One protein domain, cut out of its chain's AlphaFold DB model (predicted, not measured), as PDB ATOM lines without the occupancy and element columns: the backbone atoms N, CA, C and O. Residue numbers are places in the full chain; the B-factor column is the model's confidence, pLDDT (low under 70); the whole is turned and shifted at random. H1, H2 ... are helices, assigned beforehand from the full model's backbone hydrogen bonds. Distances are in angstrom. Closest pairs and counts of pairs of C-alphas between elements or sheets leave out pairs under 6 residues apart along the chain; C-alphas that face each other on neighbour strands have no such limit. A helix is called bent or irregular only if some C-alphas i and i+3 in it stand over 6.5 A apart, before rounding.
ATOM      1  N   ILE A 185     -14.625 -39.465 191.705       88.81
ATOM      2  CA  ILE A 185     -13.526 -38.572 191.300       88.81
ATOM      3  C   ILE A 185     -13.630 -37.226 192.020       88.81
ATOM      4  O   ILE A 185     -12.656 -36.793 192.631       88.81
ATOM      5  N   ARG A 186     -14.812 -36.589 192.043       84.62
ATOM      6  CA  ARG A 186     -15.021 -35.317 192.760       84.62
ATOM      7  C   ARG A 186     -14.685 -35.432 194.251       84.62
ATOM      8  O   ARG A 186     -14.110 -34.498 194.801       84.62
ATOM      9  N   LYS A 187     -14.991 -36.565 194.898       85.38
ATOM     10  CA  LYS A 187     -14.661 -36.809 196.313       85.38
ATOM     11  C   LYS A 187     -13.150 -36.874 196.581       85.38
ATOM     12  O   LYS A 187     -12.721 -36.435 197.644       85.38
ATOM     13  N   PHE A 188     -12.358 -37.415 195.655       88.56
ATOM     14  CA  PHE A 188     -10.896 -37.522 195.796       88.56
ATOM     15  C   PHE A 188     -10.116 -36.401 195.081       88.56
ATOM     16  O   PHE A 188      -8.901 -36.291 195.239       88.56
ATOM     17  N   GLY A 189     -10.790 -35.555 194.302       88.12
ATOM     18  CA  GLY A 189     -10.212 -34.464 193.513       88.12
ATOM     19  C   GLY A 189      -9.645 -34.890 192.152       88.12
ATOM     20  O   GLY A 189      -9.664 -34.085 191.226       88.12
ATOM     21  N   SER A 190      -9.176 -36.134 192.009       90.56
ATOM     22  CA  SER A 190      -8.687 -36.701 190.742       90.56
ATOM     23  C   SER A 190      -8.750 -38.238 190.741       90.56
ATOM     24  O   SER A 190      -8.927 -38.864 191.794       90.56
ATOM     25  N   GLU A 191      -8.583 -38.866 189.576       92.19
ATOM     26  CA  GLU A 191      -8.449 -40.322 189.462       92.19
ATOM     27  C   GLU A 191      -7.146 -40.823 190.083       92.19
ATOM     28  O   GLU A 191      -7.175 -41.833 190.777       92.19
ATOM     29  N   ALA A 192      -6.015 -40.128 189.910       92.19
ATOM     30  CA  ALA A 192      -4.761 -40.509 190.559       92.19
ATOM     31  C   ALA A 192      -4.899 -40.513 192.089       92.19
ATOM     32  O   ALA A 192      -4.394 -41.427 192.742       92.19
ATOM     33  N   ASN A 193      -5.640 -39.560 192.662       93.50
ATOM     34  CA  ASN A 193      -5.951 -39.557 194.091       93.50
ATOM     35  C   ASN A 193      -6.863 -40.731 194.494       93.50
ATOM     36  O   ASN A 193      -6.625 -41.363 195.523       93.50
ATOM     37  N   PHE A 194      -7.865 -41.085 193.685       92.62
ATOM     38  CA  PHE A 194      -8.671 -42.285 193.942       92.62
ATOM     39  C   PHE A 194      -7.832 -43.580 193.849       92.62
ATOM     40  O   PHE A 194      -7.906 -44.428 194.739       92.62
ATOM     41  N   VAL A 195      -6.960 -43.710 192.844       94.50
ATOM     42  CA  VAL A 195      -6.004 -44.825 192.726       94.50
ATOM     43  C   VAL A 195      -5.082 -44.866 193.954       94.50
ATOM     44  O   VAL A 195      -4.850 -45.937 194.513       94.50
ATOM     45  N   HIS A 196      -4.591 -43.727 194.448       94.00
ATOM     46  CA  HIS A 196      -3.801 -43.672 195.684       94.00
ATOM     47  C   HIS A 196      -4.599 -44.047 196.943       94.00
ATOM     48  O   HIS A 196      -4.034 -44.684 197.832       94.00
ATOM     49  N   SER A 197      -5.899 -43.749 197.008       92.00
ATOM     50  CA  SER A 197      -6.784 -44.157 198.111       92.00
ATOM     51  C   SER A 197      -6.874 -45.687 198.269       92.00
ATOM     52  O   SER A 197      -6.942 -46.180 199.395       92.00
ATOM     53  N   LEU A 198      -6.756 -46.471 197.186       92.44
ATOM     54  CA  LEU A 198      -6.741 -47.939 197.296       92.44
ATOM     55  C   LEU A 198      -5.485 -48.520 197.975       92.44
ATOM     56  O   LEU A 198      -5.503 -49.699 198.331       92.44
ATOM     57  N   THR A 199      -4.431 -47.726 198.211       94.25
ATOM     58  CA  THR A 199      -3.178 -48.183 198.853       94.25
ATOM     59  C   THR A 199      -3.431 -48.930 200.161       94.25
ATOM     60  O   THR A 199      -2.820 -49.971 200.376       94.25
ATOM     61  N   ALA A 200      -4.360 -48.460 201.001       92.19
ATOM     62  CA  ALA A 200      -4.677 -49.097 202.281       92.19
ATOM     63  C   ALA A 200      -5.143 -50.553 202.109       92.19
ATOM     64  O   ALA A 200      -4.598 -51.479 202.711       92.19
ATOM     65  N   LYS A 201      -6.108 -50.772 201.207       92.25
ATOM     66  CA  LYS A 201      -6.627 -52.108 200.888       92.25
ATOM     67  C   LYS A 201      -5.581 -52.965 200.170       92.25
ATOM     68  O   LYS A 201      -5.493 -54.162 200.439       92.25
ATOM     69  N   VAL A 202      -4.792 -52.366 199.277       93.94
ATOM     70  CA  VAL A 202      -3.707 -53.050 198.561       93.94
ATOM     71  C   VAL A 202      -2.657 -53.562 199.545       93.94
ATOM     72  O   VAL A 202      -2.447 -54.765 199.590       93.94
ATOM     73  N   VAL A 203      -2.060 -52.701 200.376       94.75
ATOM     74  CA  VAL A 203      -0.975 -53.069 201.307       94.75
ATOM     75  C   VAL A 203      -1.407 -54.157 202.293       94.75
ATOM     76  O   VAL A 203      -0.670 -55.125 202.471       94.75
ATOM     77  N   ALA A 204      -2.621 -54.075 202.851       94.50
ATOM     78  CA  ALA A 204      -3.184 -55.158 203.664       94.50
ATOM     79  C   ALA A 204      -3.261 -56.487 202.880       94.50
ATOM     80  O   ALA A 204      -2.780 -57.517 203.347       94.50
ATOM     81  N   THR A 205      -3.767 -56.450 201.640       94.06
ATOM     82  CA  THR A 205      -3.855 -57.634 200.761       94.06
ATOM     83  C   THR A 205      -2.474 -58.196 200.386       94.06
ATOM     84  O   THR A 205      -2.331 -59.412 200.259       94.06
ATOM     85  N   LEU A 206      -1.444 -57.351 200.223       94.69
ATOM     86  CA  LEU A 206      -0.067 -57.807 199.983       94.69
ATOM     87  C   LEU A 206       0.471 -58.568 201.207       94.69
ATOM     88  O   LEU A 206       1.001 -59.664 201.056       94.69
ATOM     89  N   VAL A 207       0.301 -58.033 202.420       96.19
ATOM     90  CA  VAL A 207       0.791 -58.662 203.663       96.19
ATOM     91  C   VAL A 207       0.042 -59.960 203.991       96.19
ATOM     92  O   VAL A 207       0.664 -60.942 204.414       96.19
ATOM     93  N   ASP A 208      -1.264 -60.029 203.732       95.25
ATOM     94  CA  ASP A 208      -2.022 -61.277 203.882       95.25
ATOM     95  C   ASP A 208      -1.574 -62.347 202.870       95.25
ATOM     96  O   ASP A 208      -1.362 -63.495 203.261       95.25
ATOM     97  N   ARG A 209      -1.295 -61.979 201.610       95.00
ATOM     98  CA  ARG A 209      -0.740 -62.905 200.602       95.00
ATOM     99  C   ARG A 209       0.694 -63.352 200.901       95.00
ATOM    100  O   ARG A 209       1.020 -64.519 200.697       95.00
ATOM    101  N   ILE A 210       1.549 -62.483 201.450       96.50
ATOM    102  CA  ILE A 210       2.865 -62.885 201.990       96.50
ATOM    103  C   ILE A 210       2.669 -63.921 203.112       96.50
ATOM    104  O   ILE A 210       3.357 -64.942 203.153       96.50
ATOM    105  N   SER A 211       1.669 -63.712 203.976       96.19
ATOM    106  CA  SER A 211       1.314 -64.661 205.037       96.19
ATOM    107  C   SER A 211       0.779 -66.002 204.506       96.19
ATOM    108  O   SER A 211       0.924 -67.022 205.179       96.19
ATOM    109  N   GLU A 212       0.145 -66.029 203.332       94.19
ATOM    110  CA  GLU A 212      -0.286 -67.257 202.641       94.19
ATOM    111  C   GLU A 212       0.905 -68.016 202.039       94.19
ATOM    112  O   GLU A 212       1.031 -69.217 202.278       94.19
ATOM    113  N   VAL A 213       1.828 -67.321 201.362       94.88
ATOM    114  CA  VAL A 213       3.082 -67.910 200.849       94.88
ATOM    115  C   VAL A 213       3.874 -68.582 201.976       94.88
ATOM    116  O   VAL A 213       4.300 -69.727 201.838       94.88
ATOM    117  N   PHE A 214       3.997 -67.923 203.132       96.38
ATOM    118  CA  PHE A 214       4.678 -68.477 204.307       96.38
ATOM    119  C   PHE A 214       4.019 -69.738 204.879       96.38
ATOM    120  O   PHE A 214       4.730 -70.637 205.325       96.38
ATOM    121  N   ARG A 215       2.685 -69.855 204.834       94.88
ATOM    122  CA  ARG A 215       1.991 -71.102 205.212       94.88
ATOM    123  C   ARG A 215       2.260 -72.203 204.192       94.88
ATOM    124  O   ARG A 215       2.615 -73.309 204.587       94.88
ATOM    125  N   SER A 216       2.203 -71.877 202.900       93.75
ATOM    126  CA  SER A 216       2.456 -72.856 201.841       93.75
ATOM    127  C   SER A 216       3.894 -73.394 201.859       93.75
ATOM    128  O   SER A 216       4.099 -74.578 201.615       93.75
ATOM    129  N   PHE A 217       4.893 -72.589 202.240       94.50
ATOM    130  CA  PHE A 217       6.260 -73.087 202.456       94.50
ATOM    131  C   PHE A 217       6.344 -74.149 203.566       94.50
ATOM    132  O   PHE A 217       7.133 -75.087 203.451       94.50
ATOM    133  N   VAL A 218       5.544 -74.022 204.632       95.25
ATOM    134  CA  VAL A 218       5.490 -75.004 205.730       95.25
ATOM    135  C   VAL A 218       4.742 -76.261 205.283       95.25
ATOM    136  O   VAL A 218       5.230 -77.367 205.491       95.25
ATOM    137  N   GLU A 219       3.615 -76.103 204.584       93.69
ATOM    138  CA  GLU A 219       2.849 -77.211 203.986       93.69
ATOM    139  C   GLU A 219       3.676 -78.026 202.972       93.69
ATOM    140  O   GLU A 219       3.524 -79.243 202.883       93.69
ATOM    141  N   GLN A 220       4.578 -77.368 202.238       92.94
ATOM    142  CA  GLN A 220       5.506 -77.989 201.286       92.94
ATOM    143  C   GLN A 220       6.795 -78.534 201.937       92.94
ATOM    144  O   GLN A 220       7.594 -79.169 201.251       92.94
ATOM    145  N   GLY A 221       7.031 -78.291 203.232       92.75
ATOM    146  CA  GLY A 221       8.250 -78.724 203.931       92.75
ATOM    147  C   GLY A 221       9.536 -78.000 203.501       92.75
ATOM    148  O   GLY A 221      10.625 -78.536 203.691       92.75
ATOM    149  N   ILE A 222       9.423 -76.800 202.916       91.19
ATOM    150  CA  ILE A 222      10.553 -75.979 202.428       91.19
ATOM    151  C   ILE A 222      10.789 -74.703 203.254       91.19
ATOM    152  O   ILE A 222      11.681 -73.917 202.935       91.19
ATOM    153  N   ALA A 223       9.992 -74.468 204.298       90.19
ATOM    154  CA  ALA A 223      10.097 -73.271 205.123       90.19
ATOM    155  C   ALA A 223      11.421 -73.199 205.911       90.19
ATOM    156  O   ALA A 223      11.817 -74.169 206.558       90.19
ATOM    157  N   PRO A 224      12.065 -72.020 205.968       92.50
ATOM    158  CA  PRO A 224      13.028 -71.706 207.015       92.50
ATOM    159  C   PRO A 224      12.408 -71.853 208.415       92.50
ATOM    160  O   PRO A 224      11.263 -71.454 208.640       92.50
ATOM    161  N   LYS A 225      13.187 -72.359 209.377       93.94
ATOM    162  CA  LYS A 225      12.721 -72.714 210.733       93.94
ATOM    163  C   LYS A 225      11.996 -71.583 211.478       93.94
ATOM    164  O   LYS A 225      11.029 -71.843 212.181       93.94
ATOM    165  N   HIS A 226      12.405 -70.324 211.309       92.81
ATOM    166  CA  HIS A 226      11.720 -69.179 211.931       92.81
ATOM    167  C   HIS A 226      10.342 -68.888 211.314       92.81
ATOM    168  O   HIS A 226       9.471 -68.351 211.995       92.81
ATOM    169  N   ILE A 227      10.118 -69.256 210.048       94.44
ATOM    170  CA  ILE A 227       8.804 -69.171 209.389       94.44
ATOM    171  C   ILE A 227       7.911 -70.331 209.850       94.44
ATOM    172  O   ILE A 227       6.750 -70.101 210.178       94.44
ATOM    173  N   GLU A 228       8.459 -71.542 209.968       95.50
ATOM    174  CA  GLU A 228       7.787 -72.705 210.573       95.50
ATOM    175  C   GLU A 228       7.328 -72.410 212.016       95.50
ATOM    176  O   GLU A 228       6.149 -72.554 212.345       95.50
ATOM    177  N   GLU A 229       8.221 -71.877 212.856       95.81
ATOM    178  CA  GLU A 229       7.911 -71.431 214.220       95.81
ATOM    179  C   GLU A 229       6.824 -70.345 214.251       95.81
ATOM    180  O   GLU A 229       5.905 -70.424 215.068       95.81
ATOM    181  N   ALA A 230       6.870 -69.362 213.343       95.50
ATOM    182  CA  ALA A 230       5.846 -68.321 213.250       95.50
ATOM    183  C   ALA A 230       4.479 -68.862 212.790       95.50
ATOM    184  O   ALA A 230       3.445 -68.405 213.280       95.50
ATOM    185  N   VAL A 231       4.449 -69.849 211.889       95.94
ATOM    186  CA  VAL A 231       3.214 -70.518 211.445       95.94
ATOM    187  C   VAL A 231       2.598 -71.344 212.573       95.94
ATOM    188  O   VAL A 231       1.393 -71.233 212.809       95.94
ATOM    189  N   HIS A 232       3.404 -72.080 213.341       95.50
ATOM    190  CA  HIS A 232       2.925 -72.811 214.518       95.50
ATOM    191  C   HIS A 232       2.517 -71.897 215.687       95.50
ATOM    192  O   HIS A 232       1.567 -72.218 216.401       95.50
ATOM    193  N   ALA A 233       3.150 -70.730 215.848       95.94
ATOM    194  CA  ALA A 233       2.729 -69.695 216.800       95.94
ATOM    195  C   ALA A 233       1.420 -68.974 216.396       95.94
ATOM    196  O   ALA A 233       0.840 -68.232 217.195       95.94
ATOM    197  N   GLY A 234       0.911 -69.215 215.183       95.62
ATOM    198  CA  GLY A 234      -0.419 -68.806 214.745       95.62
ATOM    199  C   GLY A 234      -0.489 -67.442 214.052       95.62
ATOM    200  O   GLY A 234       0.510 -66.766 213.806       95.62
ATOM    201  N   ARG A 235      -1.717 -67.032 213.695       94.00
ATOM    202  CA  ARG A 235      -1.993 -65.951 212.722       94.00
ATOM    203  C   ARG A 235      -1.197 -64.664 212.970       94.00
ATOM    204  O   ARG A 235      -0.652 -64.118 212.016       94.00
ATOM    205  N   ASN A 236      -1.121 -64.205 214.217       95.06
ATOM    206  CA  ASN A 236      -0.485 -62.931 214.561       95.06
ATOM    207  C   ASN A 236       1.042 -62.974 214.371       95.06
ATOM    208  O   ASN A 236       1.622 -61.980 213.943       95.06
ATOM    209  N   ALA A 237       1.681 -64.117 214.637       95.62
ATOM    210  CA  ALA A 237       3.117 -64.295 214.433       95.62
ATOM    211  C   ALA A 237       3.465 -64.353 212.936       95.62
ATOM    212  O   ALA A 237       4.391 -63.672 212.501       95.62
ATOM    213  N   VAL A 238       2.669 -65.069 212.126       96.38
ATOM    214  CA  VAL A 238       2.814 -65.051 210.655       96.38
ATOM    215  C   VAL A 238       2.620 -63.644 210.092       96.38
ATOM    216  O   VAL A 238       3.411 -63.215 209.260       96.38
ATOM    217  N   HIS A 239       1.606 -62.907 210.556       95.94
ATOM    218  CA  HIS A 239       1.335 -61.550 210.077       95.94
ATOM    219  C   HIS A 239       2.474 -60.581 210.439       95.94
ATOM    220  O   HIS A 239       2.923 -59.823 209.584       95.94
ATOM    221  N   ALA A 240       3.024 -60.656 211.657       95.19
ATOM    222  CA  ALA A 240       4.208 -59.880 212.037       95.19
ATOM    223  C   ALA A 240       5.438 -60.230 211.173       95.19
ATOM    224  O   ALA A 240       6.150 -59.334 210.720       95.19
ATOM    225  N   MET A 241       5.653 -61.519 210.876       95.44
ATOM    226  CA  MET A 241       6.700 -61.971 209.951       95.44
ATOM    227  C   MET A 241       6.470 -61.435 208.525       95.44
ATOM    228  O   MET A 241       7.418 -61.039 207.853       95.44
ATOM    229  N   ALA A 242       5.219 -61.375 208.064       96.94
ATOM    230  CA  ALA A 242       4.859 -60.854 206.746       96.94
ATOM    231  C   ALA A 242       5.042 -59.330 206.627       96.94
ATOM    232  O   ALA A 242       5.522 -58.856 205.598       96.94
ATOM    233  N   VAL A 243       4.740 -58.566 207.685       96.94
ATOM    234  CA  VAL A 243       5.056 -57.126 207.765       96.94
ATOM    235  C   VAL A 243       6.573 -56.900 207.756       96.94
ATOM    236  O   VAL A 243       7.049 -56.014 207.046       96.94
ATOM    237  N   ALA A 244       7.352 -57.727 208.465       94.75
ATOM    238  CA  ALA A 244       8.815 -57.662 208.424       94.75
ATOM    239  C   ALA A 244       9.373 -57.984 207.023       94.75
ATOM    240  O   ALA A 244      10.200 -57.231 206.511       94.75
ATOM    241  N   GLN A 245       8.870 -59.030 206.354       95.19
ATOM    242  CA  GLN A 245       9.214 -59.340 204.960       95.19
ATOM    243  C   GLN A 245       8.911 -58.161 204.036       95.19
ATOM    244  O   GLN A 245       9.783 -57.734 203.286       95.19
ATOM    245  N   TRP A 246       7.713 -57.585 204.133       96.38
ATOM    246  CA  TRP A 246       7.332 -56.411 203.353       96.38
ATOM    247  C   TRP A 246       8.248 -55.196 203.607       96.38
ATOM    248  O   TRP A 246       8.600 -54.499 202.654       96.38
ATOM    249  N   GLY A 247       8.673 -54.962 204.854       94.19
ATOM    250  CA  GLY A 247       9.498 -53.814 205.247       94.19
ATOM    251  C   GLY A 247      11.005 -53.939 204.969       94.19
ATOM    252  O   GLY A 247      11.627 -52.948 204.588       94.19
ATOM    253  N   ASN A 248      11.603 -55.126 205.134       92.00
ATOM    254  CA  ASN A 248      13.059 -55.337 205.003       92.00
ATOM    255  C   ASN A 248      13.495 -56.668 204.351       92.00
ATOM    256  O   ASN A 248      14.693 -56.897 204.221       92.00
ATOM    257  N   ALA A 249      12.570 -57.544 203.947       91.38
ATOM    258  CA  ALA A 249      12.848 -58.866 203.363       91.38
ATOM    259  C   ALA A 249      13.746 -59.814 204.202       91.38
ATOM    260  O   ALA A 249      14.182 -60.858 203.710       91.38
ATOM    261  N   SER A 250      14.002 -59.514 205.483       89.19
ATOM    262  CA  SER A 250      14.862 -60.348 206.341       89.19
ATOM    263  C   SER A 250      14.355 -61.783 206.581       89.19
ATOM    264  O   SER A 250      15.204 -62.677 206.637       89.19
ATOM    265  N   PRO A 251      13.035 -62.089 206.636       92.12
ATOM    266  CA  PRO A 251      12.561 -63.469 206.773       92.12
ATOM    267  C   PRO A 251      12.994 -64.395 205.630       92.12
ATOM    268  O   PRO A 251      13.174 -65.589 205.870       92.12
ATOM    269  N   LEU A 252      13.205 -63.859 204.422       92.06
ATOM    270  CA  LEU A 252      13.746 -64.577 203.262       92.06
ATOM    271  C   LEU A 252      15.174 -64.129 202.892       92.06
ATOM    272  O   LEU A 252      15.596 -64.286 201.751       92.06
ATOM    273  N   GLN A 253      15.936 -63.591 203.854       88.88
ATOM    274  CA  GLN A 253      17.351 -63.215 203.688       88.88
ATOM    275  C   GLN A 253      17.600 -62.248 202.507       88.88
ATOM    276  O   GLN A 253      18.609 -62.344 201.811       88.88
ATOM    277  N   GLY A 254      16.665 -61.321 202.268       85.50
ATOM    278  CA  GLY A 254      16.717 -60.342 201.177       85.50
ATOM    279  C   GLY A 254      16.034 -60.785 199.875       85.50
ATOM    280  O   GLY A 254      15.859 -59.957 198.980       85.50
ATOM    281  N   ALA A 255      15.607 -62.046 199.753       89.00
ATOM    282  CA  ALA A 255      14.791 -62.501 198.627       89.00
ATOM    283  C   ALA A 255      13.324 -62.045 198.761       89.00
ATOM    284  O   ALA A 255      12.813 -61.822 199.861       89.00
ATOM    285  N   SER A 256      12.625 -61.930 197.631       92.56
ATOM    286  CA  SER A 256      11.205 -61.568 197.580       92.56
ATOM    287  C   SER A 256      10.322 -62.807 197.528       92.56
ATOM    288  O   SER A 256      10.672 -63.794 196.884       92.56
ATOM    289  N   VAL A 257       9.110 -62.740 198.084       93.25
ATOM    290  CA  VAL A 257       8.094 -63.790 197.871       93.25
ATOM    291  C   VAL A 257       7.750 -63.987 196.388       93.25
ATOM    292  O   VAL A 257       7.318 -65.072 196.001       93.25
ATOM    293  N   ALA A 258       7.976 -62.976 195.542       92.38
ATOM    294  CA  ALA A 258       7.787 -63.076 194.098       92.38
ATOM    295  C   ALA A 258       8.883 -63.889 193.387       92.38
ATOM    296  O   ALA A 258       8.637 -64.379 192.289       92.38
ATOM    297  N   ASP A 259      10.047 -64.097 194.016       90.19
ATOM    298  CA  ASP A 259      11.086 -64.998 193.497       90.19
ATOM    299  C   ASP A 259      10.708 -66.485 193.690       90.19
ATOM    300  O   ASP A 259      11.254 -67.354 193.012       90.19
ATOM    301  N   TYR A 260       9.749 -66.779 194.581       89.25
ATOM    302  CA  TYR A 260       9.276 -68.138 194.897       89.25
ATOM    303  C   TYR A 260       7.864 -68.445 194.374       89.25
ATOM    304  O   TYR A 260       7.567 -69.594 194.062       89.25
ATOM    305  N   ALA A 261       6.985 -67.441 194.298       87.69
ATOM    306  CA  ALA A 261       5.585 -67.597 193.892       87.69
ATOM    307  C   ALA A 261       5.162 -66.542 192.843       87.69
ATOM    308  O   ALA A 261       4.218 -65.786 193.092       87.69
ATOM    309  N   PRO A 262       5.846 -66.442 191.684       87.50
ATOM    310  CA  PRO A 262       5.678 -65.341 190.725       87.50
ATOM    311  C   PRO A 262       4.235 -65.154 190.230       87.50
ATOM    312  O   PRO A 262       3.795 -64.019 190.057       87.50
ATOM    313  N   ASP A 263       3.467 -66.239 190.093       86.94
ATOM    314  CA  ASP A 263       2.066 -66.213 189.642       86.94
ATOM    315  C   ASP A 263       1.126 -65.436 190.586       86.94
ATOM    316  O   ASP A 263       0.081 -64.939 190.164       86.94
ATOM    317  N   LEU A 264       1.491 -65.282 191.867       86.06
ATOM    318  CA  LEU A 264       0.740 -64.466 192.830       86.06
ATOM    319  C   LEU A 264       1.036 -62.963 192.706       86.06
ATOM    320  O   LEU A 264       0.291 -62.155 193.272       86.06
ATOM    321  N   TRP A 265       2.093 -62.591 191.975       89.50
ATOM    322  CA  TRP A 265       2.645 -61.236 191.900       89.50
ATOM    323  C   TRP A 265       2.943 -60.781 190.450       89.50
ATOM    324  O   TRP A 265       4.033 -60.273 190.172       89.50
ATOM    325  N   PRO A 266       1.978 -60.871 189.508       83.62
ATOM    326  CA  PRO A 266       2.182 -60.590 188.075       83.62
ATOM    327  C   PRO A 266       2.524 -59.124 187.736       83.62
ATOM    328  O   PRO A 266       2.658 -58.768 186.567       83.62
ATOM    329  N   HIS A 267       2.645 -58.255 188.742       85.19
ATOM    330  CA  HIS A 267       2.936 -56.829 188.602       85.19
ATOM    331  C   HIS A 267       4.267 -56.406 189.255       85.19
ATOM    332  O   HIS A 267       4.541 -55.213 189.376       85.19
ATOM    333  N   GLY A 268       5.102 -57.370 189.662       86.06
ATOM    334  CA  GLY A 268       6.428 -57.138 190.244       86.06
ATOM    335  C   GLY A 268       6.546 -57.599 191.698       86.06
ATOM    336  O   GLY A 268       5.695 -58.324 192.209       86.06
ATOM    337  N   LYS A 269       7.628 -57.188 192.368       91.94
ATOM    338  CA  LYS A 269       7.901 -57.554 193.765       91.94
ATOM    339  C   LYS A 269       7.029 -56.727 194.729       91.94
ATOM    340  O   LYS A 269       7.012 -55.499 194.593       91.94
ATOM    341  N   PRO A 270       6.314 -57.346 195.688       92.50
ATOM    342  CA  PRO A 270       5.382 -56.629 196.558       92.50
ATOM    343  C   PRO A 270       6.061 -55.848 197.688       92.50
ATOM    344  O   PRO A 270       5.471 -54.895 198.191       92.50
ATOM    345  N   GLU A 271       7.266 -56.223 198.120       93.69
ATOM    346  CA  GLU A 271       7.908 -55.627 199.297       93.69
ATOM    347  C   GLU A 271       8.441 -54.211 199.034       93.69
ATOM    348  O   GLU A 271       9.005 -53.920 197.975       93.69
ATOM    349  N   PHE A 272       8.350 -53.352 200.051       94.38
ATOM    350  CA  PHE A 272       9.065 -52.077 200.080       94.38
ATOM    351  C   PHE A 272      10.582 -52.298 199.968       94.38
ATOM    352  O   PHE A 272      11.246 -51.608 199.198       94.38
ATOM    353  N   ALA A 273      11.115 -53.313 200.658       90.19
ATOM    354  CA  ALA A 273      12.533 -53.677 200.612       90.19
ATOM    355  C   ALA A 273      13.036 -53.977 199.188       90.19
ATOM    356  O   ALA A 273      14.071 -53.456 198.764       90.19
ATOM    357  N   SER A 274      12.267 -54.761 198.425       89.44
ATOM    358  CA  SER A 274      12.543 -55.104 197.025       89.44
ATOM    359  C   SER A 274      12.569 -53.874 196.111       89.44
ATOM    360  O   SER A 274      13.368 -53.808 195.180       89.44
ATOM    361  N   TYR A 275      11.707 -52.887 196.371       91.00
ATOM    362  CA  TYR A 275      11.685 -51.621 195.637       91.00
ATOM    363  C   TYR A 275      12.868 -50.717 196.018       91.00
ATOM    364  O   TYR A 275      13.557 -50.193 195.144       91.00
ATOM    365  N   ALA A 276      13.113 -50.543 197.318       89.69
ATOM    366  CA  ALA A 276      14.079 -49.579 197.825       89.69
ATOM    367  C   ALA A 276      15.526 -49.983 197.498       89.69
ATOM    368  O   ALA A 276      16.275 -49.171 196.956       89.69
ATOM    369  N   SER A 277      15.883 -51.255 197.709       85.25
ATOM    370  CA  SER A 277      17.198 -51.808 197.339       85.25
ATOM    371  C   SER A 277      17.501 -51.693 195.838       85.25
ATOM    372  O   SER A 277      18.647 -51.454 195.452       85.25
ATOM    373  N   GLY A 278      16.473 -51.783 194.985       84.00
ATOM    374  CA  GLY A 278      16.577 -51.565 193.540       84.00
ATOM    375  C   GLY A 278      16.883 -50.115 193.137       84.00
ATOM    376  O   GLY A 278      17.414 -49.891 192.052       84.00
ATOM    377  N   LEU A 279      16.596 -49.137 194.005       83.50
ATOM    378  CA  LEU A 279      16.954 -47.726 193.811       83.50
ATOM    379  C   LEU A 279      18.286 -47.348 194.474       83.50
ATOM    380  O   LEU A 279      18.975 -46.462 193.973       83.50
ATOM    381  N   THR A 280      18.673 -48.016 195.565       78.81
ATOM    382  CA  THR A 280      19.921 -47.753 196.312       78.81
ATOM    383  C   THR A 280      21.087 -48.663 195.912       78.81
ATOM    384  O   THR A 280      22.086 -48.745 196.620       78.81
ATOM    385  N   ALA A 281      20.980 -49.333 194.758       72.69
ATOM    386  CA  ALA A 281      21.999 -50.224 194.193       72.69
ATOM    387  C   ALA A 281      22.448 -51.371 195.130       72.69
ATOM    388  O   ALA A 281      23.581 -51.840 195.043       72.69
ATOM    389  N   GLY A 282      21.542 -51.854 195.987       62.78
ATOM    390  CA  GLY A 282      21.764 -53.023 196.845       62.78
ATOM    391  C   GLY A 282      22.254 -52.737 198.269       62.78
ATOM    392  O   GLY A 282      22.419 -53.690 199.027       62.78
ATOM    393  N   ASP A 283      22.433 -51.474 198.674       61.44
ATOM    394  CA  ASP A 283      22.607 -51.132 200.094       61.44
ATOM    395  C   ASP A 283      21.254 -51.295 200.812       61.44
ATOM    396  O   ASP A 283      20.395 -50.411 200.777       61.44
ATOM    397  N   GLY A 284      21.010 -52.502 201.335       51.97
ATOM    398  CA  GLY A 284      19.744 -52.898 201.955       51.97
ATOM    399  C   GLY A 284      19.670 -52.582 203.449       51.97
ATOM    400  O   GLY A 284      18.652 -52.067 203.914       51.97
ATOM    401  N   ASP A 285      20.754 -52.833 204.190       52.78
ATOM    402  CA  ASP A 285      20.793 -52.710 205.657       52.78
ATOM    403  C   ASP A 285      20.639 -51.259 206.147       52.78
ATOM    404  O   ASP A 285      20.159 -51.031 207.257       52.78
ATOM    405  N   THR A 286      20.990 -50.261 205.327       60.09
ATOM    406  CA  THR A 286      20.776 -48.841 205.664       60.09
ATOM    407  C   THR A 286      19.402 -48.300 205.237       60.09
ATOM    408  O   THR A 286      19.027 -47.190 205.625       60.09
ATOM    409  N   VAL A 287      18.632 -49.072 204.460       74.31
ATOM    410  CA  VAL A 287      17.476 -48.579 203.686       74.31
ATOM    411  C   VAL A 287      16.165 -49.299 204.013       74.31
ATOM    412  O   VAL A 287      15.101 -48.677 203.962       74.31
ATOM    413  N   GLY A 288      16.215 -50.583 204.379       83.62
ATOM    414  CA  GLY A 288      15.044 -51.342 204.824       83.62
ATOM    415  C   GLY A 288      14.394 -50.759 206.086       83.62
ATOM    416  O   GLY A 288      15.032 -50.056 206.872       83.62
ATOM    417  N   LEU A 289      13.109 -51.061 206.285       92.00
ATOM    418  CA  LEU A 289      12.392 -50.696 207.509       92.00
ATOM    419  C   LEU A 289      12.624 -51.763 208.579       92.00
ATOM    420  O   LEU A 289      12.293 -52.926 208.350       92.00
ATOM    421  N   ASP A 290      13.149 -51.405 209.749       89.69
ATOM    422  CA  ASP A 290      13.250 -52.345 210.868       89.69
ATOM    423  C   ASP A 290      11.846 -52.835 211.307       89.69
ATOM    424  O   ASP A 290      10.838 -52.218 210.950       89.69
ATOM    425  N   PRO A 291      11.714 -53.951 212.048       88.62
ATOM    426  CA  PRO A 291      10.398 -54.505 212.387       88.62
ATOM    427  C   PRO A 291       9.456 -53.548 213.145       88.62
ATOM    428  O   PRO A 291       8.241 -53.744 213.109       88.62
ATOM    429  N   SER A 292       9.983 -52.519 213.816       90.00
ATOM    430  CA  SER A 292       9.192 -51.472 214.468       90.00
ATOM    431  C   SER A 292       8.777 -50.370 213.487       90.00
ATOM    432  O   SER A 292       7.585 -50.060 213.418       90.00
ATOM    433  N   GLU A 293       9.699 -49.864 212.656       93.50
ATOM    434  CA  GLU A 293       9.397 -48.924 211.562       93.50
ATOM    435  C   GLU A 293       8.363 -49.525 210.595       93.50
ATOM    436  O   GLU A 293       7.345 -48.904 210.294       93.50
ATOM    437  N   ALA A 294       8.578 -50.769 210.154       94.00
ATOM    438  CA  ALA A 294       7.706 -51.483 209.224       94.00
ATOM    439  C   ALA A 294       6.274 -51.602 209.765       94.00
ATOM    440  O   ALA A 294       5.316 -51.369 209.031       94.00
ATOM    441  N   ASN A 295       6.120 -51.901 211.058       92.88
ATOM    442  CA  ASN A 295       4.819 -51.988 211.717       92.88
ATOM    443  C   ASN A 295       4.143 -50.612 211.882       92.88
ATOM    444  O   ASN A 295       2.930 -50.502 211.709       92.88
ATOM    445  N   VAL A 296       4.908 -49.549 212.164       93.19
ATOM    446  CA  VAL A 296       4.384 -48.171 212.224       93.19
ATOM    447  C   VAL A 296       3.887 -47.717 210.849       93.19
ATOM    448  O   VAL A 296       2.748 -47.260 210.740       93.19
ATOM    449  N   VAL A 297       4.689 -47.898 209.795       93.56
ATOM    450  CA  VAL A 297       4.320 -47.525 208.421       93.56
ATOM    451  C   VAL A 297       3.146 -48.376 207.923       93.56
ATOM    452  O   VAL A 297       2.184 -47.823 207.392       93.56
ATOM    453  N   TYR A 298       3.166 -49.697 208.147       94.88
ATOM    454  CA  TYR A 298       2.056 -50.589 207.793       94.88
ATOM    455  C   TYR A 298       0.744 -50.164 208.464       94.88
ATOM    456  O   TYR A 298      -0.275 -50.034 207.781       94.88
ATOM    457  N   ARG A 299       0.761 -49.878 209.776       92.81
ATOM    458  CA  ARG A 299      -0.426 -49.394 210.495       92.81
ATOM    459  C   ARG A 299      -0.928 -48.080 209.900       92.81
ATOM    460  O   ARG A 299      -2.087 -48.009 209.519       92.81
ATOM    461  N   ILE A 300      -0.068 -47.072 209.745       90.25
ATOM    462  CA  ILE A 300      -0.474 -45.748 209.234       90.25
ATOM    463  C   ILE A 300      -1.056 -45.835 207.809       90.25
ATOM    464  O   ILE A 300      -1.978 -45.090 207.476       90.25
ATOM    465  N   LEU A 301      -0.581 -46.777 206.985       91.88
ATOM    466  CA  LEU A 301      -1.133 -47.032 205.651       91.88
ATOM    467  C   LEU A 301      -2.474 -47.779 205.648       91.88
ATOM    468  O   LEU A 301      -3.201 -47.652 204.669       91.88
ATOM    469  N   THR A 302      -2.801 -48.557 206.684       93.19
ATOM    470  CA  THR A 302      -3.957 -49.486 206.691       93.19
ATOM    471  C   THR A 302      -5.059 -49.140 207.699       93.19
ATOM    472  O   THR A 302      -6.195 -49.578 207.529       93.19
ATOM    473  N   GLU A 303      -4.759 -48.324 208.712       91.75
ATOM    474  CA  GLU A 303      -5.670 -47.907 209.792       91.75
ATOM    475  C   GLU A 303      -6.809 -46.991 209.301       91.75
ATOM    476  O   GLU A 303      -7.900 -47.003 209.870       91.75
ATOM    477  N   ASP A 304      -6.601 -46.260 208.197       90.06
ATOM    478  CA  ASP A 304      -7.660 -45.561 207.459       90.06
ATOM    479  C   ASP A 304      -8.081 -46.356 206.201       90.06
ATOM    480  O   ASP A 304      -7.448 -46.225 205.147       90.06
ATOM    481  N   PRO A 305      -9.193 -47.119 206.243       83.88
ATOM    482  CA  PRO A 305      -9.678 -47.881 205.092       83.88
ATOM    483  C   PRO A 305     -10.267 -47.006 203.969       83.88
ATOM    484  O   PRO A 305     -10.658 -47.539 202.930       83.88
ATOM    485  N   THR A 306     -10.360 -45.681 204.142       84.50
ATOM    486  CA  THR A 306     -10.758 -44.752 203.069       84.50
ATOM    487  C   THR A 306      -9.575 -44.305 202.203       84.50
ATOM    488  O   THR A 306      -9.780 -43.874 201.063       84.50
ATOM    489  N   GLY A 307      -8.346 -44.428 202.717       87.00
ATOM    490  CA  GLY A 307      -7.112 -44.023 202.042       87.00
ATOM    491  C   GLY A 307      -6.858 -42.512 201.994       87.00
ATOM    492  O   GLY A 307      -5.944 -42.073 201.295       87.00
ATOM    493  N   ILE A 308      -7.625 -41.702 202.728       87.81
ATOM    494  CA  ILE A 308      -7.417 -40.251 202.844       87.81
ATOM    495  C   ILE A 308      -6.096 -39.958 203.574       87.81
ATOM    496  O   ILE A 308      -5.343 -39.079 203.153       87.81
ATOM    497  N   SER A 309      -5.746 -40.740 204.598       88.75
ATOM    498  CA  SER A 309      -4.446 -40.655 205.279       88.75
ATOM    499  C   SER A 309      -3.266 -40.860 204.326       88.75
ATOM    500  O   SER A 309      -2.261 -40.161 204.442       88.75
ATOM    501  N   VAL A 310      -3.400 -41.735 203.322       91.56
ATOM    502  CA  VAL A 310      -2.361 -41.958 202.301       91.56
ATOM    503  C   VAL A 310      -2.187 -40.720 201.415       91.56
ATOM    504  O   VAL A 310      -1.060 -40.318 201.131       91.56
ATOM    505  N   LEU A 311      -3.283 -40.052 201.035       91.44
ATOM    506  CA  LEU A 311      -3.220 -38.777 200.310       91.44
ATOM    507  C   LEU A 311      -2.555 -37.681 201.155       91.44
ATOM    508  O   LEU A 311      -1.716 -36.936 200.650       91.44
ATOM    509  N   HIS A 312      -2.852 -37.627 202.456       90.19
ATOM    510  CA  HIS A 312      -2.174 -36.719 203.379       90.19
ATOM    511  C   HIS A 312      -0.674 -37.031 203.532       90.19
ATOM    512  O   HIS A 312       0.113 -36.096 203.640       90.19
ATOM    513  N   MET A 313      -0.250 -38.299 203.507       90.38
ATOM    514  CA  MET A 313       1.175 -38.669 203.505       90.38
ATOM    515  C   MET A 313       1.885 -38.208 202.228       90.38
ATOM    516  O   MET A 313       2.962 -37.619 202.301       90.38
ATOM    517  N   LEU A 314       1.273 -38.432 201.060       91.69
ATOM    518  CA  LEU A 314       1.827 -38.013 199.768       91.69
ATOM    519  C   LEU A 314       1.947 -36.483 199.650       91.69
ATOM    520  O   LEU A 314       2.881 -36.000 199.014       91.69
ATOM    521  N   ALA A 315       1.044 -35.730 200.288       91.56
ATOM    522  CA  ALA A 315       1.033 -34.266 200.286       91.56
ATOM    523  C   ALA A 315       1.919 -33.600 201.366       91.56
ATOM    524  O   ALA A 315       2.142 -32.389 201.302       91.56
ATOM    525  N   ARG A 316       2.420 -34.340 202.369       92.06
ATOM    526  CA  ARG A 316       3.286 -33.786 203.430       92.06
ATOM    527  C   ARG A 316       4.708 -33.533 202.936       92.06
ATOM    528  O   ARG A 316       5.249 -34.295 202.136       92.06
ATOM    529  N   SER A 317       5.348 -32.498 203.484       94.31
ATOM    530  CA  SER A 317       6.791 -32.275 203.328       94.31
ATOM    531  C   SER A 317       7.597 -33.420 203.948       94.31
ATOM    532  O   SER A 317       7.128 -34.107 204.854       94.31
ATOM    533  N   THR A 318       8.811 -33.643 203.449       92.56
ATOM    534  CA  THR A 318       9.616 -34.841 203.749       92.56
ATOM    535  C   THR A 318      10.005 -34.945 205.217       92.56
ATOM    536  O   THR A 318       9.711 -35.963 205.835       92.56
ATOM    537  N   LEU A 319      10.525 -33.863 205.800       93.81
ATOM    538  CA  LEU A 319      10.771 -33.738 207.239       93.81
ATOM    539  C   LEU A 319       9.535 -34.108 208.078       93.81
ATOM    540  O   LEU A 319       9.624 -34.906 209.005       93.81
ATOM    541  N   LYS A 320       8.356 -33.585 207.717       94.56
ATOM    542  CA  LYS A 320       7.110 -33.841 208.451       94.56
ATOM    543  C   LYS A 320       6.669 -35.303 208.304       94.56
ATOM    544  O   LYS A 320       6.327 -35.931 209.297       94.56
ATOM    545  N   LEU A 321       6.758 -35.871 207.100       93.50
ATOM    546  CA  LEU A 321       6.478 -37.289 206.849       93.50
ATOM    547  C   LEU A 321       7.441 -38.217 207.616       93.50
ATOM    548  O   LEU A 321       7.006 -39.235 208.145       93.50
ATOM    549  N   ALA A 322       8.722 -37.854 207.717       93.56
ATOM    550  CA  ALA A 322       9.727 -38.584 208.487       93.56
ATOM    551  C   ALA A 322       9.411 -38.580 209.995       93.56
ATOM    552  O   ALA A 322       9.390 -39.644 210.616       93.56
ATOM    553  N   GLU A 323       9.060 -37.414 210.553       92.69
ATOM    554  CA  GLU A 323       8.573 -37.279 211.934       92.69
ATOM    555  C   GLU A 323       7.327 -38.141 212.202       92.69
ATOM    556  O   GLU A 323       7.279 -38.853 213.202       92.69
ATOM    557  N   ASP A 324       6.316 -38.092 211.324       89.75
ATOM    558  CA  ASP A 324       5.046 -38.812 211.524       89.75
ATOM    559  C   ASP A 324       5.207 -40.340 211.452       89.75
ATOM    560  O   ASP A 324       4.489 -41.075 212.131       89.75
ATOM    561  N   LEU A 325       6.145 -40.820 210.630       90.88
ATOM    562  CA  LEU A 325       6.439 -42.244 210.450       90.88
ATOM    563  C   LEU A 325       7.516 -42.777 211.408       90.88
ATOM    564  O   LEU A 325       7.715 -43.986 211.461       90.88
ATOM    565  N   SER A 326       8.186 -41.909 212.176       91.75
ATOM    566  CA  SER A 326       9.356 -42.247 213.013       91.75
ATOM    567  C   SER A 326      10.545 -42.843 212.234       91.75
ATOM    568  O   SER A 326      11.229 -43.728 212.738       91.75
ATOM    569  N   VAL A 327      10.801 -42.354 211.014       91.69
ATOM    570  CA  VAL A 327      11.892 -42.825 210.127       91.69
ATOM    571  C   VAL A 327      12.822 -41.677 209.708       91.69
ATOM    572  O   VAL A 327      12.546 -40.510 209.978       91.69
ATOM    573  N   SER A 328      13.927 -41.976 209.016       91.88
ATOM    574  CA  SER A 328      14.784 -40.946 208.403       91.88
ATOM    575  C   SER A 328      14.133 -40.295 207.172       91.88
ATOM    576  O   SER A 328      13.322 -40.918 206.488       91.88
ATOM    577  N   GLU A 329      14.529 -39.064 206.820       91.38
ATOM    578  CA  GLU A 329      14.017 -38.385 205.612       91.38
ATOM    579  C   GLU A 329      14.258 -39.194 204.324       91.38
ATOM    580  O   GLU A 329      13.383 -39.250 203.462       91.38
ATOM    581  N   THR A 330      15.382 -39.913 204.227       89.62
ATOM    582  CA  THR A 330      15.670 -40.836 203.115       89.62
ATOM    583  C   THR A 330      14.651 -41.976 203.034       89.62
ATOM    584  O   THR A 330      14.139 -42.270 201.953       89.62
ATOM    585  N   LYS A 331      14.308 -42.600 204.171       91.50
ATOM    586  CA  LYS A 331      13.262 -43.635 204.231       91.50
ATOM    587  C   LYS A 331      11.886 -43.044 203.909       91.50
ATOM    588  O   LYS A 331      11.127 -43.666 203.173       91.50
ATOM    589  N   ALA A 332      11.582 -41.830 204.372       93.31
ATOM    590  CA  ALA A 332      10.327 -41.140 204.071       93.31
ATOM    591  C   ALA A 332      10.154 -40.841 202.567       93.31
ATOM    592  O   ALA A 332       9.071 -41.080 202.030       93.31
ATOM    593  N   GLU A 333      11.205 -40.395 201.864       91.75
ATOM    594  CA  GLU A 333      11.178 -40.253 200.397       91.75
ATOM    595  C   GLU A 333      10.950 -41.589 199.693       91.75
ATOM    596  O   GLU A 333      10.115 -41.680 198.793       91.75
ATOM    597  N   LEU A 334      11.653 -42.644 200.108       92.69
ATOM    598  CA  LEU A 334      11.506 -43.962 199.494       92.69
ATOM    599  C   LEU A 334      10.103 -44.536 199.727       92.69
ATOM    600  O   LEU A 334       9.522 -45.094 198.798       92.69
ATOM    601  N   ILE A 335       9.512 -44.353 200.912       94.12
ATOM    602  CA  ILE A 335       8.115 -44.723 201.194       94.12
ATOM    603  C   ILE A 335       7.163 -43.912 200.301       94.12
ATOM    604  O   ILE A 335       6.260 -44.486 199.683       94.12
ATOM    605  N   ARG A 336       7.384 -42.595 200.157       94.19
ATOM    606  CA  ARG A 336       6.593 -41.744 199.250       94.19
ATOM    607  C   ARG A 336       6.720 -42.205 197.794       94.19
ATOM    608  O   ARG A 336       5.712 -42.252 197.095       94.19
ATOM    609  N   GLY A 337       7.911 -42.594 197.338       93.25
ATOM    610  CA  GLY A 337       8.158 -43.133 195.998       93.25
ATOM    611  C   GLY A 337       7.517 -44.507 195.770       93.25
ATOM    612  O   GLY A 337       6.895 -44.740 194.730       93.25
ATOM    613  N   TYR A 338       7.589 -45.393 196.764       94.75
ATOM    614  CA  TYR A 338       6.965 -46.715 196.746       94.75
ATOM    615  C   TYR A 338       5.441 -46.605 196.599       94.75
ATOM    616  O   TYR A 338       4.863 -47.214 195.702       94.75
ATOM    617  N   ILE A 339       4.786 -45.753 197.391       94.81
ATOM    618  CA  ILE A 339       3.340 -45.492 197.276       94.81
ATOM    619  C   ILE A 339       3.022 -44.727 195.977       94.81
ATOM    620  O   ILE A 339       2.101 -45.075 195.234       94.81
ATOM    621  N   GLY A 340       3.798 -43.675 195.704       91.62
ATOM    622  CA  GLY A 340       3.609 -42.711 194.621       91.62
ATOM    623  C   GLY A 340       3.749 -43.304 193.217       91.62
ATOM    624  O   GLY A 340       3.045 -42.891 192.294       91.62
ATOM    625  N   VAL A 341       4.650 -44.278 193.058       90.88
ATOM    626  CA  VAL A 341       5.062 -44.825 191.758       90.88
ATOM    627  C   VAL A 341       4.874 -46.338 191.685       90.88
ATOM    628  O   VAL A 341       4.211 -46.801 190.757       90.88
ATOM    629  N   HIS A 342       5.439 -47.102 192.628       92.69
ATOM    630  CA  HIS A 342       5.472 -48.572 192.555       92.69
ATOM    631  C   HIS A 342       4.095 -49.186 192.796       92.69
ATOM    632  O   HIS A 342       3.525 -49.778 191.883       92.69
ATOM    633  N   LEU A 343       3.505 -48.957 193.973       94.94
ATOM    634  CA  LEU A 343       2.149 -49.404 194.284       94.94
ATOM    635  C   LEU A 343       1.131 -48.818 193.311       94.94
ATOM    636  O   LEU A 343       0.296 -49.562 192.799       94.94
ATOM    637  N   ARG A 344       1.239 -47.521 192.982       93.31
ATOM    638  CA  ARG A 344       0.315 -46.867 192.046       93.31
ATOM    639  C   ARG A 344       0.232 -47.586 190.702       93.31
ATOM    640  O   ARG A 344      -0.872 -47.862 190.248       93.31
ATOM    641  N   LYS A 345       1.378 -47.866 190.067       89.75
ATOM    642  CA  LYS A 345       1.439 -48.489 188.734       89.75
ATOM    643  C   LYS A 345       1.270 -50.007 188.778       89.75
ATOM    644  O   LYS A 345       0.613 -50.555 187.902       89.75
ATOM    645  N   GLY A 346       1.871 -50.674 189.763       88.06
ATOM    646  CA  GLY A 346       1.876 -52.131 189.866       88.06
ATOM    647  C   GLY A 346       0.554 -52.696 190.378       88.06
ATOM    648  O   GLY A 346      -0.005 -53.598 189.768       88.06
ATOM    649  N   TYR A 347       0.010 -52.163 191.471       93.00
ATOM    650  CA  TYR A 347      -1.093 -52.822 192.180       93.00
ATOM    651  C   TYR A 347      -2.373 -51.989 192.214       93.00
ATOM    652  O   TYR A 347      -3.441 -52.507 191.897       93.00
ATOM    653  N   ASN A 348      -2.295 -50.701 192.554       94.62
ATOM    654  CA  ASN A 348      -3.486 -49.877 192.735       94.62
ATOM    655  C   ASN A 348      -4.239 -49.638 191.419       94.62
ATOM    656  O   ASN A 348      -5.467 -49.667 191.426       94.62
ATOM    657  N   LEU A 349      -3.532 -49.406 190.303       92.69
ATOM    658  CA  LEU A 349      -4.159 -49.211 188.992       92.69
ATOM    659  C   LEU A 349      -4.947 -50.463 188.578       92.69
ATOM    660  O   LEU A 349      -6.154 -50.378 188.377       92.69
ATOM    661  N   ASN A 350      -4.296 -51.631 188.585       90.38
ATOM    662  CA  ASN A 350      -4.926 -52.924 188.298       90.38
ATOM    663  C   ASN A 350      -6.086 -53.241 189.267       90.38
ATOM    664  O   ASN A 350      -7.099 -53.813 188.862       90.38
ATOM    665  N   ALA A 351      -5.991 -52.830 190.538       91.12
ATOM    666  CA  ALA A 351      -7.084 -52.956 191.501       91.12
ATOM    667  C   ALA A 351      -8.281 -52.046 191.165       91.12
ATOM    668  O   ALA A 351      -9.423 -52.489 191.293       91.12
ATOM    669  N   VAL A 352      -8.051 -50.808 190.701       91.44
ATOM    670  CA  VAL A 352      -9.130 -49.944 190.194       91.44
ATOM    671  C   VAL A 352      -9.728 -50.517 188.912       91.44
ATOM    672  O   VAL A 352     -10.946 -50.587 188.829       91.44
ATOM    673  N   GLU A 353      -8.928 -50.970 187.948       90.38
ATOM    674  CA  GLU A 353      -9.427 -51.553 186.689       90.38
ATOM    675  C   GLU A 353     -10.286 -52.802 186.941       90.38
ATOM    676  O   GLU A 353     -11.386 -52.923 186.402       90.38
ATOM    677  N   SER A 354      -9.846 -53.675 187.851       89.56
ATOM    678  CA  SER A 354     -10.613 -54.837 188.314       89.56
ATOM    679  C   SER A 354     -11.931 -54.442 189.002       89.56
ATOM    680  O   SER A 354     -12.959 -55.075 188.775       89.56
ATOM    681  N   MET A 355     -11.944 -53.351 189.782       90.56
ATOM    682  CA  MET A 355     -13.166 -52.808 190.403       90.56
ATOM    683  C   MET A 355     -14.060 -52.009 189.434       90.56
ATOM    684  O   MET A 355     -15.260 -51.908 189.666       90.56
ATOM    685  N   VAL A 356     -13.507 -51.442 188.359       91.56
ATOM    686  CA  VAL A 356     -14.239 -50.767 187.271       91.56
ATOM    687  C   VAL A 356     -14.937 -51.781 186.363       91.56
ATOM    688  O   VAL A 356     -15.993 -51.469 185.806       91.56
ATOM    689  N   GLY A 357     -14.374 -52.985 186.240       91.19
ATOM    690  CA  GLY A 357     -14.930 -54.085 185.462       91.19
ATOM    691  C   GLY A 357     -14.789 -53.906 183.942       91.19
ATOM    692  O   GLY A 357     -14.354 -52.860 183.451       91.19
TER     693      GLY A 357
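What this domain is: This is residues 185 to 357 of the 812 residues of the protein "Prasinophyte-specific protein" of Micromonas commoda (strain RCC299 / NOUM17 / CCMP2709) (UniProt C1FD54). Two long helices, H3 and the bent H10, stand crosswise and meet where H3 begins; H5 and H7, crossing each other, pack on H3. H4 packs near H3's far end, H9 packs on the first part of H10, and H6 bridges H5 and H10. The printed part has 173 residues with ten named helices, H1 to H10 in that order, and no named strand; the class is all helix, and the helix packing is mostly crossed. The whole is compact, with a radius of gyration of the C-alphas of 15.8 A and spans of 50 by 39 by 29 A.

Where its parts are: Find C-alpha 329 at (14.017, -38.385, 205.612), where H10, residues 329 to 356, begins. By its hydrogen bonds it was assigned as one helix, but it is bent: C-alphas 340 and 343 are 6.9 A apart. Arm H10a, residues 329 to 340, is 15.7 A long; arm H10b, residues 343 to 356, is 17.9 A long and irregular, with C-alphas 346 and 349 6.8 A apart. H3, residues 199 to 219, runs 30.1 A from (-3.178, -48.183, 198.853). Look next for H5 at residues 235 to 248, 20.0 A, and H7 at 291 to 302, 16.2 A. The shorter helices are H1, residues 185 to 188, H2, 191 to 197, H4, 225 to 232, H6, 272 to 279, H8, 308 to 315, and H9, 318 to 325.

How they stand to each other: Start at H10b: H3 touches it with residues 199 to 202 alone, about perpendicular at 80 degrees, the closest C-alphas being Thr 199 and Asn 348, 6.4 A. H2 touches H10b at Val 195 and Asn 348, C-alphas 5.6 A apart; H1 and H2 only just touch, and only at the corner, with 3 pairs of C-alphas within 8 A. Along H10a, H9 touches residues 329 to 333 alone, closest C-alphas Ala 322 and Ala 332, 5.1 A. H6 touches H10a at Ala 276 and Leu 334, C-alphas 6.4 A apart. H8 touches H2, closest C-alphas Ser 197 and Ile 308, 6.2 A. On H3, H5 touches residues 207 to 214 alone, closest C-alphas Ser 211 and Ala 242, 5.5 A. H7 touches H5 about perpendicular, at 81 degrees; C-alphas Gly 247 and Ala 294 are closest, 4.9 A. H4 and H5 form a helical hairpin, closest C-alphas Ala 230 and Ala 237, 5.0 A. H4 and H10a are apart. Every O i to N i+4 pair is within hydrogen-bond range in H2, H4, H5, H7, H8, H9 and H10a; H3 has 16 of 17, H6 3 of 4 and H10b 7 of 10, and H1 is too short for such a pair.

The domain as a whole: The two C-alphas farthest apart are Arg 186 and Gly 221, 50.5 A. The printed part has no cut; the links H5 to H6 and H6 to H7 are long. Confidence is low, under 70, at residues 282 to 286.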